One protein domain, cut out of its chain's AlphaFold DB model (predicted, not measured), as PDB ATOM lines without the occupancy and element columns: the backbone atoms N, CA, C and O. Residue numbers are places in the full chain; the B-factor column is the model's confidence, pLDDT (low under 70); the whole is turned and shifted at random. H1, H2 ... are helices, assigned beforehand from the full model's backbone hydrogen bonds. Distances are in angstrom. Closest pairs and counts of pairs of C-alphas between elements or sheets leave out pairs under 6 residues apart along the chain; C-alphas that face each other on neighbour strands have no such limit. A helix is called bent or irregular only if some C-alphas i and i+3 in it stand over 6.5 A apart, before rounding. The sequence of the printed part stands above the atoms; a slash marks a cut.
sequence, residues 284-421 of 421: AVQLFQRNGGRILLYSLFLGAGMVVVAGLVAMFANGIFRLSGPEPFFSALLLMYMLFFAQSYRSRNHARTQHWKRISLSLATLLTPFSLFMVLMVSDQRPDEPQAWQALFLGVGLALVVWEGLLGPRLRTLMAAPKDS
ATOM      1  N   ALA A 284     148.209 128.877 146.144       86.25
ATOM      2  CA  ALA A 284     149.323 129.375 146.941       86.25
ATOM      3  C   ALA A 284     150.672 128.898 146.386       86.25
ATOM      4  O   ALA A 284     151.599 129.704 146.291       86.25
ATOM      5  N   VAL A 285     150.778 127.640 145.934       87.19
ATOM      6  CA  VAL A 285     151.972 127.142 145.230       87.19
ATOM      7  C   VAL A 285     152.233 127.958 143.962       87.19
ATOM      8  O   VAL A 285     153.362 128.400 143.748       87.19
ATOM      9  N   GLN A 286     151.206 128.222 143.148       84.31
ATOM     10  CA  GLN A 286     151.350 129.029 141.927       84.31
ATOM     11  C   GLN A 286     151.847 130.447 142.226       84.31
ATOM     12  O   GLN A 286     152.770 130.945 141.576       84.31
ATOM     13  N   LEU A 287     151.256 131.102 143.226       83.38
ATOM     14  CA  LEU A 287     151.653 132.442 143.648       83.38
ATOM     15  C   LEU A 287     153.062 132.455 144.235       83.38
ATOM     16  O   LEU A 287     153.816 133.384 143.956       83.38
ATOM     17  N   PHE A 288     153.444 131.426 144.993       86.25
ATOM     18  CA  PHE A 288     154.794 131.286 145.530       86.25
ATOM     19  C   PHE A 288     155.838 131.202 144.417       86.25
ATOM     20  O   PHE A 288     156.825 131.936 144.449       86.25
ATOM     21  N   GLN A 289     155.602 130.343 143.417       82.81
ATOM     22  CA  GLN A 289     156.501 130.184 142.270       82.81
ATOM     23  C   GLN A 289     156.688 131.496 141.508       82.81
ATOM     24  O   GLN A 289     157.786 131.806 141.049       82.81
ATOM     25  N   ARG A 290     155.615 132.280 141.391       82.12
ATOM     26  CA  ARG A 290     155.608 133.531 140.634       82.12
ATOM     27  C   ARG A 290     156.213 134.698 141.422       82.12
ATOM     28  O   ARG A 290     157.120 135.370 140.943       82.12
ATOM     29  N   ASN A 291     155.744 134.935 142.640       81.25
ATOM     30  CA  ASN A 291     156.046 136.153 143.397       81.25
ATOM     31  C   ASN A 291     157.198 135.992 144.400       81.25
ATOM     32  O   ASN A 291     157.691 136.981 144.948       81.25
ATOM     33  N   GLY A 292     157.642 134.759 144.646       84.50
ATOM     34  CA  GLY A 292     158.600 134.441 145.694       84.50
ATOM     35  C   GLY A 292     157.988 134.486 147.098       84.50
ATOM     36  O   GLY A 292     156.911 135.038 147.340       84.50
ATOM     37  N   GLY A 293     158.705 133.901 148.059       83.81
ATOM     38  CA  GLY A 293     158.158 133.643 149.394       83.81
ATOM     39  C   GLY A 293     157.798 134.876 150.215       83.81
ATOM     40  O   GLY A 293     156.816 134.837 150.947       83.81
ATOM     41  N   ARG A 294     158.530 135.991 150.072       87.44
ATOM     42  CA  ARG A 294     158.254 137.218 150.845       87.44
ATOM     43  C   ARG A 294     156.886 137.810 150.511       87.44
ATOM     44  O   ARG A 294     156.131 138.142 151.415       87.44
ATOM     45  N   ILE A 295     156.554 137.908 149.222       87.12
ATOM     46  CA  ILE A 295     155.270 138.467 148.777       87.12
ATOM     47  C   ILE A 295     154.122 137.561 149.212       87.12
ATOM     48  O   ILE A 295     153.116 138.069 149.708       87.12
ATOM     49  N   LEU A 296     154.276 136.237 149.088       86.00
ATOM     50  CA  LEU A 296     153.268 135.305 149.591       86.00
ATOM     51  C   LEU A 296     153.075 135.470 151.103       86.00
ATOM     52  O   LEU A 296     151.939 135.594 151.542       86.00
ATOM     53  N   LEU A 297     154.156 135.536 151.885       87.56
ATOM     54  CA  LEU A 297     154.077 135.690 153.339       87.56
ATOM     55  C   LEU A 297     153.352 136.981 153.741       87.56
ATOM     56  O   LEU A 297     152.469 136.939 154.591       87.56
ATOM     57  N   TYR A 298     153.668 138.109 153.098       89.62
ATOM     58  CA  TYR A 298     152.948 139.363 153.336       89.62
ATOM     59  C   TYR A 298     151.475 139.269 152.947       89.62
ATOM     60  O   TYR A 298     150.626 139.788 153.664       89.62
ATOM     61  N   SER A 299     151.163 138.579 151.848       87.62
ATOM     62  CA  SER A 299     149.778 138.354 151.422       87.62
ATOM     63  C   SER A 299     149.022 137.511 152.450       87.62
ATOM     64  O   SER A 299     147.920 137.875 152.838       87.62
ATOM     65  N   LEU A 300     149.629 136.432 152.953       85.75
ATOM     66  CA  LEU A 300     149.039 135.578 153.986       85.75
ATOM     67  C   LEU A 300     148.838 136.330 155.307       85.75
ATOM     68  O   LEU A 300     147.766 136.237 155.897       85.75
ATOM     69  N   PHE A 301     149.828 137.111 155.746       89.94
ATOM     70  CA  PHE A 301     149.721 137.923 156.961       89.94
ATOM     71  C   PHE A 301     148.606 138.968 156.846       89.94
ATOM     72  O   PHE A 301     147.806 139.136 157.763       89.94
ATOM     73  N   LEU A 302     148.516 139.635 155.696       89.31
ATOM     74  CA  LEU A 302     147.471 140.611 155.415       89.31
ATOM     75  C   LEU A 302     146.080 139.960 155.374       89.31
ATOM     76  O   LEU A 302     145.142 140.497 155.956       89.31
ATOM     77  N   GLY A 303     145.958 138.783 154.754       86.88
ATOM     78  CA  GLY A 303     144.725 137.995 154.758       86.88
ATOM     79  C   GLY A 303     144.304 137.562 156.164       86.88
ATOM     80  O   GLY A 303     143.141 137.717 156.526       86.88
ATOM     81  N   ALA A 304     145.245 137.103 156.992       86.00
ATOM     82  CA  ALA A 304     144.981 136.790 158.396       86.00
ATOM     83  C   ALA A 304     144.533 138.035 159.183       86.00
ATOM     84  O   ALA A 304     143.565 137.974 159.940       86.00
ATOM     85  N   GLY A 305     145.172 139.184 158.947       88.50
ATOM     86  CA  GLY A 305     144.755 140.468 159.512       88.50
ATOM     87  C   GLY A 305     143.327 140.856 159.116       88.50
ATOM     88  O   GLY A 305     142.557 141.283 159.974       88.50
ATOM     89  N   MET A 306     142.936 140.644 157.854       89.19
ATOM     90  CA  MET A 306     141.553 140.858 157.403       89.19
ATOM     91  C   MET A 306     140.564 139.952 158.141       89.19
ATOM     92  O   MET A 306     139.505 140.422 158.538       89.19
ATOM     93  N   VAL A 307     140.895 138.678 158.369       85.31
ATOM     94  CA  VAL A 307     140.033 137.761 159.137       85.31
ATOM     95  C   VAL A 307     139.838 138.260 160.571       85.31
ATOM     96  O   VAL A 307     138.708 138.309 161.051       85.31
ATOM     97  N   VAL A 308     140.911 138.697 161.237       88.00
ATOM     98  CA  VAL A 308     140.830 139.258 162.597       88.00
ATOM     99  C   VAL A 308     139.952 140.509 162.624       88.00
ATOM    100  O   VAL A 308     139.057 140.619 163.459       88.00
ATOM    101  N   VAL A 309     140.158 141.435 161.682       90.12
ATOM    102  CA  VAL A 309     139.365 142.671 161.586       90.12
ATOM    103  C   VAL A 309     137.892 142.355 161.308       90.12
ATOM    104  O   VAL A 309     137.023 142.944 161.944       90.12
ATOM    105  N   ALA A 310     137.591 141.397 160.427       87.38
ATOM    106  CA  ALA A 310     136.220 140.961 160.154       87.38
ATOM    107  C   ALA A 310     135.553 140.389 161.413       87.38
ATOM    108  O   ALA A 310     134.394 140.696 161.682       87.38
ATOM    109  N   GLY A 311     136.294 139.608 162.208       87.38
ATOM    110  CA  GLY A 311     135.834 139.087 163.496       87.38
ATOM    111  C   GLY A 311     135.472 140.199 164.476       87.38
ATOM    112  O   GLY A 311     134.381 140.191 165.041       87.38
ATOM    113  N   LEU A 312     136.340 141.203 164.616       92.44
ATOM    114  CA  LEU A 312     136.083 142.362 165.476       92.44
ATOM    115  C   LEU A 312     134.863 143.172 165.010       92.44
ATOM    116  O   LEU A 312     134.033 143.557 165.835       92.44
ATOM    117  N   VAL A 313     134.717 143.389 163.699       91.75
ATOM    118  CA  VAL A 313     133.543 144.070 163.125       91.75
ATOM    119  C   VAL A 313     132.266 143.274 163.389       91.75
ATOM    120  O   VAL A 313     131.262 143.864 163.781       91.75
ATOM    121  N   ALA A 314     132.296 141.948 163.239       88.38
ATOM    122  CA  ALA A 314     131.150 141.089 163.525       88.38
ATOM    123  C   ALA A 314     130.755 141.125 165.008       88.38
ATOM    124  O   ALA A 314     129.575 141.262 165.325       88.38
ATOM    125  N   MET A 315     131.735 141.078 165.916       90.88
ATOM    126  CA  MET A 315     131.495 141.214 167.357       90.88
ATOM    127  C   MET A 315     130.849 142.560 167.701       90.88
ATOM    128  O   MET A 315     129.883 142.606 168.460       90.88
ATOM    129  N   PHE A 316     131.350 143.652 167.119       94.75
ATOM    130  CA  PHE A 316     130.796 144.991 167.318       94.75
ATOM    131  C   PHE A 316     129.376 145.119 166.749       94.75
ATOM    132  O   PHE A 316     128.486 145.655 167.410       94.75
ATOM    133  N   ALA A 317     129.141 144.574 165.552       90.88
ATOM    134  CA  ALA A 317     127.830 144.561 164.917       90.88
ATOM    135  C   ALA A 317     126.801 143.770 165.737       90.88
ATOM    136  O   ALA A 317     125.674 144.233 165.910       90.88
ATOM    137  N   ASN A 318     127.196 142.630 166.307       89.44
ATOM    138  CA  ASN A 318     126.358 141.876 167.235       89.44
ATOM    139  C   ASN A 318     126.053 142.687 168.507       89.44
ATOM    140  O   ASN A 318     124.907 142.760 168.935       89.44
ATOM    141  N   GLY A 319     127.056 143.361 169.080       93.81
ATOM    142  CA  GLY A 319     126.880 144.167 170.294       93.81
ATOM    143  C   GLY A 319     125.911 145.343 170.130       93.81
ATOM    144  O   GLY A 319     125.117 145.609 171.030       93.81
ATOM    145  N   ILE A 320     125.948 146.033 168.988       96.44
ATOM    146  CA  ILE A 320     125.148 147.250 168.757       96.44
ATOM    147  C   ILE A 320     123.822 146.951 168.069       96.44
ATOM    148  O   ILE A 320     122.782 147.452 168.488       96.44
ATOM    149  N   PHE A 321     123.850 146.147 167.008       94.06
ATOM    150  CA  PHE A 321     122.685 145.906 166.157       94.06
ATOM    151  C   PHE A 321     121.973 144.593 166.480       94.06
ATOM    152  O   PHE A 321     120.949 144.306 165.867       94.06
ATOM    153  N   ARG A 322     122.495 143.792 167.426       92.19
ATOM    154  CA  ARG A 322     121.991 142.445 167.751       92.19
ATOM    155  C   ARG A 322     121.939 141.518 166.533       92.19
ATOM    156  O   ARG A 322     121.099 140.624 166.463       92.19
ATOM    157  N   LEU A 323     122.833 141.744 165.569       86.62
ATOM    158  CA  LEU A 323     123.029 140.849 164.436       86.62
ATOM    159  C   LEU A 323     123.795 139.618 164.927       86.62
ATOM    160  O   LEU A 323     125.015 139.662 165.085       86.62
ATOM    161  N   SER A 324     123.066 138.542 165.202       84.75
ATOM    162  CA  SER A 324     123.635 137.224 165.453       84.75
ATOM    163  C   SER A 324     123.861 136.483 164.134       84.75
ATOM    164  O   SER A 324     123.221 136.782 163.131       84.75
ATOM    165  N   GLY A 325     124.776 135.515 164.147       82.00
ATOM    166  CA  GLY A 325     125.094 134.703 162.973       82.00
ATOM    167  C   GLY A 325     126.394 135.109 162.267       82.00
ATOM    168  O   GLY A 325     127.110 136.012 162.716       82.00
ATOM    169  N   PRO A 326     126.773 134.377 161.209       79.44
ATOM    170  CA  PRO A 326     128.041 134.570 160.513       79.44
ATOM    171  C   PRO A 326     127.999 135.661 159.420       79.44
ATOM    172  O   PRO A 326     129.039 136.051 158.886       79.44
ATOM    173  N   GLU A 327     126.825 136.190 159.085       81.88
ATOM    174  CA  GLU A 327     126.604 137.172 158.018       81.88
ATOM    175  C   GLU A 327     127.382 138.485 158.223       81.88
ATOM    176  O   GLU A 327     127.991 138.961 157.255       81.88
ATOM    177  N   PRO A 328     127.450 139.077 159.439       82.88
ATOM    178  CA  PRO A 328     128.229 140.295 159.670       82.88
ATOM    179  C   PRO A 328     129.724 140.089 159.410       82.88
ATOM    180  O   PRO A 328     130.381 140.953 158.825       82.88
ATOM    181  N   PHE A 329     130.254 138.921 159.788       85.94
ATOM    182  CA  PHE A 329     131.646 138.548 159.542       85.94
ATOM    183  C   PHE A 329     131.935 138.456 158.041       85.94
ATOM    184  O   PHE A 329     132.882 139.080 157.555       85.94
ATOM    185  N   PHE A 330     131.100 137.736 157.285       82.31
ATOM    186  CA  PHE A 330     131.297 137.595 155.841       82.31
ATOM    187  C   PHE A 330     131.119 138.909 155.089       82.31
ATOM    188  O   PHE A 330     131.894 139.193 154.177       82.31
ATOM    189  N   SER A 331     130.160 139.737 155.500       82.62
ATOM    190  CA  SER A 331     129.934 141.057 154.908       82.62
ATOM    191  C   SER A 331     131.146 141.968 155.107       82.62
ATOM    192  O   SER A 331     131.613 142.599 154.157       82.62
ATOM    193  N   ALA A 332     131.712 141.989 156.319       85.81
ATOM    194  CA  ALA A 332     132.928 142.742 156.612       85.81
ATOM    195  C   ALA A 332     134.122 142.230 155.794       85.81
ATOM    196  O   ALA A 332     134.853 143.022 155.193       85.81
ATOM    197  N   LEU A 333     134.301 140.908 155.727       84.56
ATOM    198  CA  LEU A 333     135.374 140.284 154.957       84.56
ATOM    199  C   LEU A 333     135.264 140.609 153.459       84.56
ATOM    200  O   LEU A 333     136.260 140.990 152.840       84.56
ATOM    201  N   LEU A 334     134.058 140.514 152.890       83.50
ATOM    202  CA  LEU A 334     133.779 140.833 151.491       83.50
ATOM    203  C   LEU A 334     134.025 142.316 151.193       83.50
ATOM    204  O   LEU A 334     134.657 142.640 150.189       83.50
ATOM    205  N   LEU A 335     133.586 143.221 152.072       85.81
ATOM    206  CA  LEU A 335     133.832 144.653 151.920       85.81
ATOM    207  C   LEU A 335     135.332 144.962 151.910       85.81
ATOM    208  O   LEU A 335     135.814 145.650 151.010       85.81
ATOM    209  N   MET A 336     136.088 144.425 152.871       86.38
ATOM    210  CA  MET A 336     137.539 144.609 152.904       86.38
ATOM    211  C   MET A 336     138.198 144.047 151.644       86.38
ATOM    212  O   MET A 336     139.055 144.708 151.057       86.38
ATOM    213  N   TYR A 337     137.770 142.871 151.181       84.06
ATOM    214  CA  TYR A 337     138.241 142.288 149.928       84.06
ATOM    215  C   TYR A 337     137.991 143.221 148.731       84.06
ATOM    216  O   TYR A 337     138.914 143.490 147.959       84.06
ATOM    217  N   MET A 338     136.784 143.778 148.605       83.69
ATOM    218  CA  MET A 338     136.426 144.711 147.531       83.69
ATOM    219  C   MET A 338     137.266 145.993 147.579       83.69
ATOM    220  O   MET A 338     137.726 146.469 146.538       83.69
ATOM    221  N   LEU A 339     137.537 146.525 148.775       84.69
ATOM    222  CA  LEU A 339     138.414 147.685 148.960       84.69
ATOM    223  C   LEU A 339     139.858 147.377 148.538       84.69
ATOM    224  O   LEU A 339     140.465 148.166 147.811       84.69
ATOM    225  N   PHE A 340     140.390 146.213 148.920       80.81
ATOM    226  CA  PHE A 340     141.718 145.754 148.496       80.81
ATOM    227  C   PHE A 340     141.805 145.554 146.984       80.81
ATOM    228  O   PHE A 340     142.780 145.968 146.343       80.81
ATOM    229  N   PHE A 341     140.777 144.953 146.391       80.75
ATOM    230  CA  PHE A 341     140.684 144.759 144.952       80.75
ATOM    231  C   PHE A 341     140.666 146.108 144.217       80.75
ATOM    232  O   PHE A 341     141.478 146.339 143.318       80.75
ATOM    233  N   ALA A 342     139.833 147.055 144.658       84.25
ATOM    234  CA  ALA A 342     139.771 148.403 144.096       84.25
ATOM    235  C   ALA A 342     141.105 149.158 144.238       84.25
ATOM    236  O   ALA A 342     141.577 149.792 143.287       84.25
ATOM    237  N   GLN A 343     141.767 149.050 145.395       81.88
ATOM    238  CA  GLN A 343     143.077 149.661 145.630       81.88
ATOM    239  C   GLN A 343     144.150 149.094 144.687       81.88
ATOM    240  O   GLN A 343     144.974 149.850 144.162       81.88
ATOM    241  N   SER A 344     144.098 147.786 144.414       76.19
ATOM    242  CA  SER A 344     144.991 147.107 143.463       76.19
ATOM    243  C   SER A 344     144.871 147.677 142.047       76.19
ATOM    244  O   SER A 344     145.862 147.748 141.320       76.19
ATOM    245  N   TYR A 345     143.667 148.112 141.659       78.50
ATOM    246  CA  TYR A 345     143.375 148.670 140.337       78.50
ATOM    247  C   TYR A 345     143.693 150.166 140.222       78.50
ATOM    248  O   TYR A 345     144.071 150.622 139.144       78.50
ATOM    249  N   ARG A 346     143.554 150.940 141.304       79.25
ATOM    250  CA  ARG A 346     143.643 152.411 141.259       79.25
ATOM    251  C   ARG A 346     145.068 152.965 141.355       79.25
ATOM    252  O   ARG A 346     145.313 154.106 140.968       79.25
ATOM    253  N   SER A 347     146.015 152.206 141.899       66.19
ATOM    254  CA  SER A 347     147.361 152.726 142.163       66.19
ATOM    255  C   SER A 347     148.089 153.122 140.858       66.19
ATOM    256  O   SER A 347     148.248 152.312 139.946       66.19
ATOM    257  N   ARG A 348     148.608 154.359 140.782       71.75
ATOM    258  CA  ARG A 348     149.536 154.797 139.714       71.75
ATOM    259  C   ARG A 348     150.829 153.967 139.748       71.75
ATOM    260  O   ARG A 348     151.170 153.406 140.794       71.75
ATOM    261  N   ASN A 349     151.519 153.845 138.611       65.81
ATOM    262  CA  ASN A 349     152.773 153.091 138.465       65.81
ATOM    263  C   ASN A 349     153.949 153.833 139.125       65.81
ATOM    264  O   ASN A 349     154.706 154.519 138.456       65.81
ATOM    265  N   HIS A 350     154.091 153.693 140.443       75.12
ATOM    266  CA  HIS A 350     155.287 154.091 141.185       75.12
ATOM    267  C   HIS A 350     155.991 152.838 141.717       75.12
ATOM    268  O   HIS A 350     155.334 151.865 142.080       75.12
ATOM    269  N   ALA A 351     157.320 152.855 141.833       70.25
ATOM    270  CA  ALA A 351     158.102 151.704 142.298       70.25
ATOM    271  C   ALA A 351     157.603 151.129 143.644       70.25
ATOM    272  O   ALA A 351     157.370 149.925 143.779       70.25
ATOM    273  N   ARG A 352     157.319 151.997 144.632       70.50
ATOM    274  CA  ARG A 352     156.746 151.585 145.933       70.50
ATOM    275  C   ARG A 352     155.355 150.960 145.808       70.50
ATOM    276  O   ARG A 352     155.015 150.063 146.576       70.50
ATOM    277  N   THR A 353     154.555 151.388 144.832       81.69
ATOM    278  CA  THR A 353     153.217 150.827 144.630       81.69
ATOM    279  C   THR A 353     153.247 149.490 143.895       81.69
ATOM    280  O   THR A 353     152.297 148.725 144.032       81.69
ATOM    281  N   GLN A 354     154.331 149.141 143.190       82.75
ATOM    282  CA  GLN A 354     154.462 147.829 142.544       82.75
ATOM    283  C   GLN A 354     154.516 146.679 143.557       82.75
ATOM    284  O   GLN A 354     153.859 145.658 143.359       82.75
ATOM    285  N   HIS A 355     155.257 146.837 144.662       84.88
ATOM    286  CA  HIS A 355     155.300 145.820 145.722       84.88
ATOM    287  C   HIS A 355     153.921 145.621 146.351       84.88
ATOM    288  O   HIS A 355     153.454 144.489 146.469       84.88
ATOM    289  N   TRP A 356     153.241 146.723 146.679       86.12
ATOM    290  CA  TRP A 356     151.889 146.674 147.225       86.12
ATOM    291  C   TRP A 356     150.895 146.037 146.254       86.12
ATOM    292  O   TRP A 356     150.159 145.146 146.654       86.12
ATOM    293  N   LYS A 357     150.945 146.396 144.964       85.94
ATOM    294  CA  LYS A 357     150.140 145.776 143.900       85.94
ATOM    295  C   LYS A 357     150.338 144.266 143.821       85.94
ATOM    296  O   LYS A 357     149.378 143.536 143.616       85.94
ATOM    297  N   ARG A 358     151.573 143.777 143.969       86.62
ATOM    298  CA  ARG A 358     151.848 142.331 143.950       86.62
ATOM    299  C   ARG A 358     151.260 141.633 145.170       86.62
ATOM    300  O   ARG A 358     150.670 140.568 145.008       86.62
ATOM    301  N   ILE A 359     151.388 142.228 146.357       87.88
ATOM    302  CA  ILE A 359     150.784 141.707 147.593       87.88
ATOM    303  C   ILE A 359     149.259 141.688 147.455       87.88
ATOM    304  O   ILE A 359     148.633 140.652 147.648       87.88
ATOM    305  N   SER A 360     148.663 142.806 147.051       85.69
ATOM    306  CA  SER A 360     147.214 142.959 146.974       85.69
ATOM    307  C   SER A 360     146.592 142.071 145.892       85.69
ATOM    308  O   SER A 360     145.565 141.448 146.141       85.69
ATOM    309  N   LEU A 361     147.235 141.915 144.730       84.56
ATOM    310  CA  LEU A 361     146.773 141.004 143.678       84.56
ATOM    311  C   LEU A 361     146.945 139.527 144.075       84.56
ATOM    312  O   LEU A 361     146.085 138.704 143.761       84.56
ATOM    313  N   SER A 362     148.027 139.183 144.783       85.19
ATOM    314  CA  SER A 362     148.232 137.827 145.319       85.19
ATOM    315  C   SER A 362     147.177 137.485 146.364       85.19
ATOM    316  O   SER A 362     146.588 136.410 146.322       85.19
ATOM    317  N   LEU A 363     146.893 138.422 147.267       85.75
ATOM    318  CA  LEU A 363     145.833 138.272 148.250       85.75
ATOM    319  C   LEU A 363     144.462 138.164 147.578       85.75
ATOM    320  O   LEU A 363     143.697 137.264 147.909       85.75
ATOM    321  N   ALA A 364     144.175 139.014 146.588       83.69
ATOM    322  CA  ALA A 364     142.923 138.954 145.846       83.69
ATOM    323  C   ALA A 364     142.728 137.585 145.175       83.69
ATOM    324  O   ALA A 364     141.645 137.007 145.218       83.69
ATOM    325  N   THR A 365     143.806 137.028 144.626       81.44
ATOM    326  CA  THR A 365     143.820 135.687 144.031       81.44
ATOM    327  C   THR A 365     143.481 134.595 145.038       81.44
ATOM    328  O   THR A 365     142.725 133.688 144.713       81.44
ATOM    329  N   LEU A 366     144.039 134.663 146.249       81.00
ATOM    330  CA  LEU A 366     143.759 133.680 147.299       81.00
ATOM    331  C   LEU A 366     142.340 133.821 147.852       81.00
ATOM    332  O   LEU A 366     141.714 132.821 148.184       81.00
ATOM    333  N   LEU A 367     141.833 135.050 147.950       83.00
ATOM    334  CA  LEU A 367     140.532 135.321 148.552       83.00
ATOM    335  C   LEU A 367     139.362 135.135 147.583       83.00
ATOM    336  O   LEU A 367     138.302 134.737 148.040       83.00
ATOM    337  N   THR A 368     139.527 135.348 146.270       79.12
ATOM    338  CA  THR A 368     138.418 135.208 145.296       79.12
ATOM    339  C   THR A 368     137.691 133.857 145.405       79.12
ATOM    340  O   THR A 368     136.468 133.859 145.553       79.12
ATOM    341  N   PRO A 369     138.387 132.701 145.368       75.50
ATOM    342  CA  PRO A 369     137.728 131.401 145.452       75.50
ATOM    343  C   PRO A 369     137.086 131.171 146.812       75.50
ATOM    344  O   PRO A 369     136.008 130.593 146.892       75.50
ATOM    345  N   PHE A 370     137.738 131.648 147.873       78.00
ATOM    346  CA  PHE A 370     137.226 131.546 149.230       78.00
ATOM    347  C   PHE A 370     135.930 132.347 149.392       78.00
ATOM    348  O   PHE A 370     134.931 131.802 149.841       78.00
ATOM    349  N   SER A 371     135.908 133.613 148.973       74.38
ATOM    350  CA  SER A 371     134.721 134.470 149.041       74.38
ATOM    351  C   SER A 371     133.557 133.884 148.255       74.38
ATOM    352  O   SER A 371     132.434 133.872 148.747       74.38
ATOM    353  N   LEU A 372     133.824 133.360 147.060       73.31
ATOM    354  CA  LEU A 372     132.793 132.753 146.235       73.31
ATOM    355  C   LEU A 372     132.256 131.459 146.857       73.31
ATOM    356  O   LEU A 372     131.046 131.281 146.930       73.31
ATOM    357  N   PHE A 373     133.138 130.608 147.385       73.06
ATOM    358  CA  PHE A 373     132.745 129.430 148.155       73.06
ATOM    359  C   PHE A 373     131.894 129.800 149.376       73.06
ATOM    360  O   PHE A 373     130.872 129.168 149.614       73.06
ATOM    361  N   MET A 374     132.262 130.846 150.124       72.81
ATOM    362  CA  MET A 374     131.482 131.285 151.284       72.81
ATOM    363  C   MET A 374     130.101 131.802 150.890       72.81
ATOM    364  O   MET A 374     129.132 131.468 151.560       72.81
ATOM    365  N   VAL A 375     129.985 132.574 149.803       70.81
ATOM    366  CA  VAL A 375     128.678 133.025 149.290       70.81
ATOM    367  C   VAL A 375     127.792 131.828 148.964       70.81
ATOM    368  O   VAL A 375     126.629 131.811 149.348       70.81
ATOM    369  N   LEU A 376     128.364 130.815 148.319       67.75
ATOM    370  CA  LEU A 376     127.658 129.599 147.937       67.75
ATOM    371  C   LEU A 376     127.224 128.772 149.154       67.75
ATOM    372  O   LEU A 376     126.065 128.382 149.235       67.75
ATOM    373  N   MET A 377     128.105 128.595 150.140       68.75
ATOM    374  CA  MET A 377     127.784 127.916 151.401       68.75
ATOM    375  C   MET A 377     126.712 128.656 152.209       68.75
ATOM    376  O   MET A 377     125.848 128.026 152.807       68.75
ATOM    377  N   VAL A 378     126.760 129.991 152.241       67.94
ATOM    378  CA  VAL A 378     125.753 130.809 152.936       67.94
ATOM    379  C   VAL A 378     124.423 130.797 152.185       67.94
ATOM    380  O   VAL A 378     123.384 130.869 152.829       67.94
ATOM    381  N   SER A 379     124.423 130.689 150.853       63.62
ATOM    382  CA  SER A 379     123.183 130.562 150.078       63.62
ATOM    383  C   SER A 379     122.534 129.180 150.191       63.62
ATOM    384  O   SER A 379     121.324 129.064 150.018       63.62
ATOM    385  N   ASP A 380     123.316 128.153 150.524       61.62
ATOM    386  CA  ASP A 380     122.903 126.748 150.573       61.62
ATOM    387  C   ASP A 380     122.375 126.331 151.961       61.62
ATOM    388  O   ASP A 380     122.701 125.272 152.490       61.62
ATOM    389  N   GLN A 381     121.535 127.165 152.590       58.00
ATOM    390  CA  GLN A 381     120.941 126.874 153.912       58.00
ATOM    391  C   GLN A 381     119.916 125.720 153.905       58.00
ATOM    392  O   GLN A 381     119.179 125.546 154.876       58.00
ATOM    393  N   ARG A 382     119.845 124.925 152.833       56.12
ATOM    394  CA  ARG A 382     119.019 123.718 152.757       56.12
ATOM    395  C   ARG A 382     119.928 122.490 152.697       56.12
ATOM    396  O   ARG A 382     120.293 122.069 151.604       56.12
ATOM    397  N   PRO A 383     120.280 121.907 153.855       50.84
ATOM    398  CA  PRO A 383     121.204 120.773 153.932       50.84
ATOM    399  C   PRO A 383     120.723 119.516 153.189       50.84
ATOM    400  O   PRO A 383     121.524 118.615 152.948       50.84
ATOM    401  N   ASP A 384     119.451 119.471 152.788       57.66
ATOM    402  CA  ASP A 384     118.819 118.286 152.208       57.66
ATOM    403  C   ASP A 384     118.858 118.249 150.667       57.66
ATOM    404  O   ASP A 384     118.420 117.266 150.068       57.66
ATOM    405  N   GLU A 385     119.371 119.287 149.989       57.53
ATOM    406  CA  GLU A 385     119.362 119.344 148.522       57.53
ATOM    407  C   GLU A 385     120.744 119.049 147.892       57.53
ATOM    408  O   GLU A 385     121.767 119.595 148.309       57.53
ATOM    409  N   PRO A 386     120.813 118.263 146.795       59.81
ATOM    410  CA  PRO A 386     122.046 117.986 146.038       59.81
ATOM    411  C   PRO A 386     122.692 119.225 145.368       59.81
ATOM    412  O   PRO A 386     123.629 119.094 144.575       59.81
ATOM    413  N   GLN A 387     122.214 120.433 145.675       64.62
ATOM    414  CA  GLN A 387     122.668 121.704 145.109       64.62
ATOM    415  C   GLN A 387     124.019 122.167 145.678       64.62
ATOM    416  O   GLN A 387     124.771 122.822 144.952       64.62
ATOM    417  N   ALA A 388     124.405 121.721 146.880       62.09
ATOM    418  CA  ALA A 388     125.705 122.011 147.499       62.09
ATOM    419  C   ALA A 388     126.905 121.725 146.577       62.09
ATOM    420  O   ALA A 388     127.864 122.499 146.485       62.09
ATOM    421  N   TRP A 389     126.846 120.608 145.844       62.75
ATOM    422  CA  TRP A 389     127.894 120.199 144.905       62.75
ATOM    423  C   TRP A 389     127.972 121.124 143.702       62.75
ATOM    424  O   TRP A 389     129.058 121.550 143.309       62.75
ATOM    425  N   GLN A 390     126.819 121.459 143.128       69.19
ATOM    426  CA  GLN A 390     126.731 122.358 141.981       69.19
ATOM    427  C   GLN A 390     127.259 123.739 142.353       69.19
ATOM    428  O   GLN A 390     128.028 124.323 141.592       69.19
ATOM    429  N   ALA A 391     126.921 124.207 143.555       69.00
ATOM    430  CA  ALA A 391     127.425 125.438 144.121       69.00
ATOM    431  C   ALA A 391     128.961 125.396 144.223       69.00
ATOM    432  O   ALA A 391     129.628 126.238 143.628       69.00
ATOM    433  N   LEU A 392     129.549 124.366 144.846       67.25
ATOM    434  CA  LEU A 392     131.007 124.206 144.948       67.25
ATOM    435  C   LEU A 392     131.709 124.211 143.581       67.25
ATOM    436  O   LEU A 392     132.674 124.956 143.391       67.25
ATOM    437  N   PHE A 393     131.232 123.419 142.615       68.38
ATOM    438  CA  PHE A 393     131.823 123.360 141.272       68.38
ATOM    439  C   PHE A 393     131.672 124.679 140.514       68.38
ATOM    440  O   PHE A 393     132.627 125.122 139.872       68.38
ATOM    441  N   LEU A 394     130.512 125.331 140.619       73.19
ATOM    442  CA  LEU A 394     130.274 126.652 140.046       73.19
ATOM    443  C   LEU A 394     131.229 127.678 140.660       73.19
ATOM    444  O   LEU A 394     131.842 128.455 139.932       73.19
ATOM    445  N   GLY A 395     131.417 127.628 141.979       70.69
ATOM    446  CA  GLY A 395     132.331 128.487 142.716       70.69
ATOM    447  C   GLY A 395     133.779 128.319 142.277       70.69
ATOM    448  O   GLY A 395     134.447 129.283 141.911       70.69
ATOM    449  N   VAL A 396     134.265 127.080 142.233       67.69
ATOM    450  CA  VAL A 396     135.618 126.780 141.745       67.69
ATOM    451  C   VAL A 396     135.775 127.190 140.276       67.69
ATOM    452  O   VAL A 396     136.784 127.797 139.914       67.69
ATOM    453  N   GLY A 397     134.774 126.924 139.432       72.25
ATOM    454  CA  GLY A 397     134.777 127.285 138.014       72.25
ATOM    455  C   GLY A 397     134.866 128.795 137.785       72.25
ATOM    456  O   GLY A 397     135.748 129.265 137.069       72.25
ATOM    457  N   LEU A 398     134.012 129.579 138.443       74.00
ATOM    458  CA  LEU A 398     134.055 131.044 138.397       74.00
ATOM    459  C   LEU A 398     135.369 131.589 138.965       74.00
ATOM    460  O   LEU A 398     135.942 132.510 138.386       74.00
ATOM    461  N   ALA A 399     135.888 131.007 140.048       71.94
ATOM    462  CA  ALA A 399     137.178 131.400 140.603       71.94
ATOM    463  C   ALA A 399     138.327 131.174 139.607       71.94
ATOM    464  O   ALA A 399     139.186 132.044 139.454       71.94
ATOM    465  N   LEU A 400     138.319 130.049 138.884       71.88
ATOM    466  CA  LEU A 400     139.269 129.767 137.805       71.88
ATOM    467  C   LEU A 400     139.127 130.752 136.639       71.88
ATOM    468  O   LEU A 400     140.139 131.235 136.133       71.88
ATOM    469  N   VAL A 401     137.898 131.094 136.239       76.62
ATOM    470  CA  VAL A 401     137.636 132.085 135.180       76.62
ATOM    471  C   VAL A 401     138.131 133.473 135.586       76.62
ATOM    472  O   VAL A 401     138.821 134.130 134.808       76.62
ATOM    473  N   VAL A 402     137.843 133.920 136.812       77.38
ATOM    474  CA  VAL A 402     138.341 135.201 137.340       77.38
ATOM    475  C   VAL A 402     139.868 135.190 137.423       77.38
ATOM    476  O   VAL A 402     140.521 136.173 137.059       77.38
ATOM    477  N   TRP A 403     140.455 134.073 137.849       74.81
ATOM    478  CA  TRP A 403     141.901 133.916 137.894       74.81
ATOM    479  C   TRP A 403     142.542 134.002 136.504       74.81
ATOM    480  O   TRP A 403     143.380 134.875 136.290       74.81
ATOM    481  N   GLU A 404     142.161 133.156 135.547       75.25
ATOM    482  CA  GLU A 404     142.803 133.130 134.225       75.25
ATOM    483  C   GLU A 404     142.432 134.341 133.355       75.25
ATOM    484  O   GLU A 404     143.266 134.819 132.582       75.25
ATOM    485  N   GLY A 405     141.219 134.881 133.504       77.62
ATOM    486  CA  GLY A 405     140.718 135.998 132.704       77.62
ATOM    487  C   GLY A 405     141.130 137.382 133.213       77.62
ATOM    488  O   GLY A 405     141.447 138.257 132.408       77.62
ATOM    489  N   LEU A 406     141.150 137.603 134.534       80.12
ATOM    490  CA  LEU A 406     141.331 138.946 135.112       80.12
ATOM    491  C   LEU A 406     142.649 139.100 135.877       80.12
ATOM    492  O   LEU A 406     143.412 140.038 135.623       80.12
ATOM    493  N   LEU A 407     142.929 138.196 136.816       80.31
ATOM    494  CA  LEU A 407     144.039 138.357 137.765       80.31
ATOM    495  C   LEU A 407     145.382 137.878 137.195       80.31
ATOM    496  O   LEU A 407     146.388 138.585 137.275       80.31
ATOM    497  N   GLY A 408     145.401 136.704 136.573       77.62
ATOM    498  CA  GLY A 408     146.587 136.045 136.032       77.62
ATOM    499  C   GLY A 408     147.328 136.873 134.976       77.62
ATOM    500  O   GLY A 408     148.537 137.079 135.127       77.62
ATOM    501  N   PRO A 409     146.656 137.401 133.931       82.44
ATOM    502  CA  PRO A 409     147.287 138.258 132.928       82.44
ATOM    503  C   PRO A 409     147.930 139.508 133.535       82.44
ATOM    504  O   PRO A 409     149.035 139.879 133.145       82.44
ATOM    505  N   ARG A 410     147.280 140.118 134.534       82.19
ATOM    506  CA  ARG A 410     147.798 141.302 135.232       82.19
ATOM    507  C   ARG A 410     148.983 140.996 136.129       82.19
ATOM    508  O   ARG A 410     149.925 141.783 136.188       82.19
ATOM    509  N   LEU A 411     148.960 139.855 136.812       80.19
ATOM    510  CA  LEU A 411     150.110 139.404 137.583       80.19
ATOM    511  C   LEU A 411     151.311 139.205 136.649       80.19
ATOM    512  O   LEU A 411     152.401 139.680 136.951       80.19
ATOM    513  N   ARG A 412     151.096 138.588 135.477       79.69
ATOM    514  CA  ARG A 412     152.140 138.396 134.457       79.69
ATOM    515  C   ARG A 412     152.719 139.724 133.968       79.69
ATOM    516  O   ARG A 412     153.938 139.866 133.958       79.69
ATOM    517  N   THR A 413     151.892 140.715 133.632       83.00
ATOM    518  CA  THR A 413     152.394 142.036 133.207       83.00
ATOM    519  C   THR A 413     153.117 142.782 134.328       83.00
ATOM    520  O   THR A 413     154.178 143.350 134.088       83.00
ATOM    521  N   LEU A 414     152.623 142.727 135.570       81.75
ATOM    522  CA  LEU A 414     153.309 143.310 136.734       81.75
ATOM    523  C   LEU A 414     154.648 142.636 137.055       81.75
ATOM    524  O   LEU A 414     155.523 143.252 137.665       81.75
ATOM    525  N   MET A 415     154.798 141.362 136.701       76.31
ATOM    526  CA  MET A 415     156.043 140.617 136.871       76.31
ATOM    527  C   MET A 415     157.035 140.851 135.735       76.31
ATOM    528  O   MET A 415     158.235 140.849 135.993       76.31
ATOM    529  N   ALA A 416     156.537 141.054 134.513       80.25
ATOM    530  CA  ALA A 416     157.346 141.391 133.347       80.25
ATOM    531  C   ALA A 416     157.836 142.847 133.365       80.25
ATOM    532  O   ALA A 416     158.778 143.181 132.650       80.25
ATOM    533  N   ALA A 417     157.213 143.713 134.173       81.12
ATOM    534  CA  ALA A 417     157.674 145.080 134.358       81.12
ATOM    535  C   ALA A 417     159.140 145.093 134.843       81.12
ATOM    536  O   ALA A 417     159.480 144.321 135.752       81.12
ATOM    537  N   PRO A 418     160.001 145.949 134.258       77.75
ATOM    538  CA  PRO A 418     161.395 146.050 134.661       77.75
ATOM    539  C   PRO A 418     161.473 146.345 136.157       77.75
ATOM    540  O   PRO A 418     160.682 147.116 136.706       77.75
ATOM    541  N   LYS A 419     162.408 145.679 136.837       76.38
ATOM    542  CA  LYS A 419     162.748 146.048 138.207       76.38
ATOM    543  C   LYS A 419     163.478 147.379 138.096       76.38
ATOM    544  O   LYS A 419     164.569 147.391 137.537       76.38
ATOM    545  N   ASP A 420     162.855 148.457 138.563       66.19
ATOM    546  CA  ASP A 420     163.535 149.745 138.707       66.19
ATOM    547  C   ASP A 420     164.803 149.487 139.540       66.19
ATOM    548  O   ASP A 420     164.706 149.026 140.683       66.19
ATOM    549  N   SER A 421     165.963 149.627 138.892       51.44
ATOM    550  CA  SER A 421     167.296 149.348 139.441       51.44
ATOM    551  C   SER A 421     167.714 150.388 140.460       51.44
ATOM    552  O   SER A 421     167.546 151.585 140.127       51.44
TER     553      SER A 421
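What this domain is: This is residues 284 to 421 of the 421 residues of an uncharacterized protein of Bacteroidetes bacterium (UniProt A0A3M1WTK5). Four helices form a fork with two prongs: H1 and H2 make a V in one, the arms H3b and H4a lie side by side as a hairpin in the other, and at the base H3a packs on H1, H2 and H4b. The first turns of H1 fold back at a kink near residue 291, and residues 381 to 386 stick out at the tip of the second prong. The printed part has 138 residues, with named helices in the order H1 H2 H3 H4 and no named strand; its class is all helix. It is only just compact, close to loose, with a radius of gyration of the C-alphas of 16.9 A, and spans 56 by 37 by 24 A.

How they stand to each other: Start with H1, residues 284 to 321, which touches H2, residues 327 to 346, with residues 306 to 318 alone; their closest C-alphas, those of Ala 314 and Phe 329, are 4.8 A apart, at a steep tilt of 45 degrees, opposite ways. H3, residues 351 to 379, was assigned as one helix by its hydrogen bonds but is bent, with C-alphas 366 and 369 6.7 A apart; its arms H3a, residues 351 to 366, and H3b, residues 369 to 379, stand at a steep tilt of 41 degrees. H1 touches H3a only just about perpendicular, at 72 degrees, closest at the C-alphas of Ser 299 and Leu 363, 5.1 A apart. H2 and H3a form a hairpin, their closest C-alphas, Ser 344 and Lys 357, 5.3 A apart, at a tilt of 38 degrees that is only just steep. H4, residues 387 to 416, is likewise one helix by its hydrogen bonds but bent, C-alphas 405 and 408 being 6.7 A apart, into H4a, residues 387 to 405, and H4b, residues 408 to 416. H3b and H4a form a hairpin at a shallow tilt of 29 degrees, closest at the C-alphas of Pro 369 and Ala 399, 4.9 A apart. H4b touches H3a, with the C-alphas of Leu 361 and Leu 411 closest at 7.1 A, while H1 and H4a are apart. Every O i to N i+4 pair is within hydrogen-bond range in H2, H3b, H4a and H4b, against 31 of 34 in H1 and 10 of 12 in H3a.

Where its parts are: Find C-alpha 284 at (149.323, 129.375, 146.941), where H1 begins; its first and last C-alphas are 36.8 A apart, and it is irregular, with C-alphas 290 and 293 9.1 A apart. From C-alpha 327 at (126.604, 137.172, 158.018), H2 runs 28.3 A. H3a measures 23.6 A, H3b 15.3 A, H4a 26.2 A and H4b 12.3 A, the last ending at C-alpha 416 at (157.346, 141.391, 133.347).

The domain as a whole: Look for the two farthest C-alphas at Asp 384 and Ser 421, 59.0 A apart. The printed part has no cut; the links H1 to H2 and H2 to H3 are tight, and H3 to H4 is short. Mean pLDDT of the printed part is 79.4, and it is under 70 at residues 347, 349, 376 to 393, 396, 420 and 421.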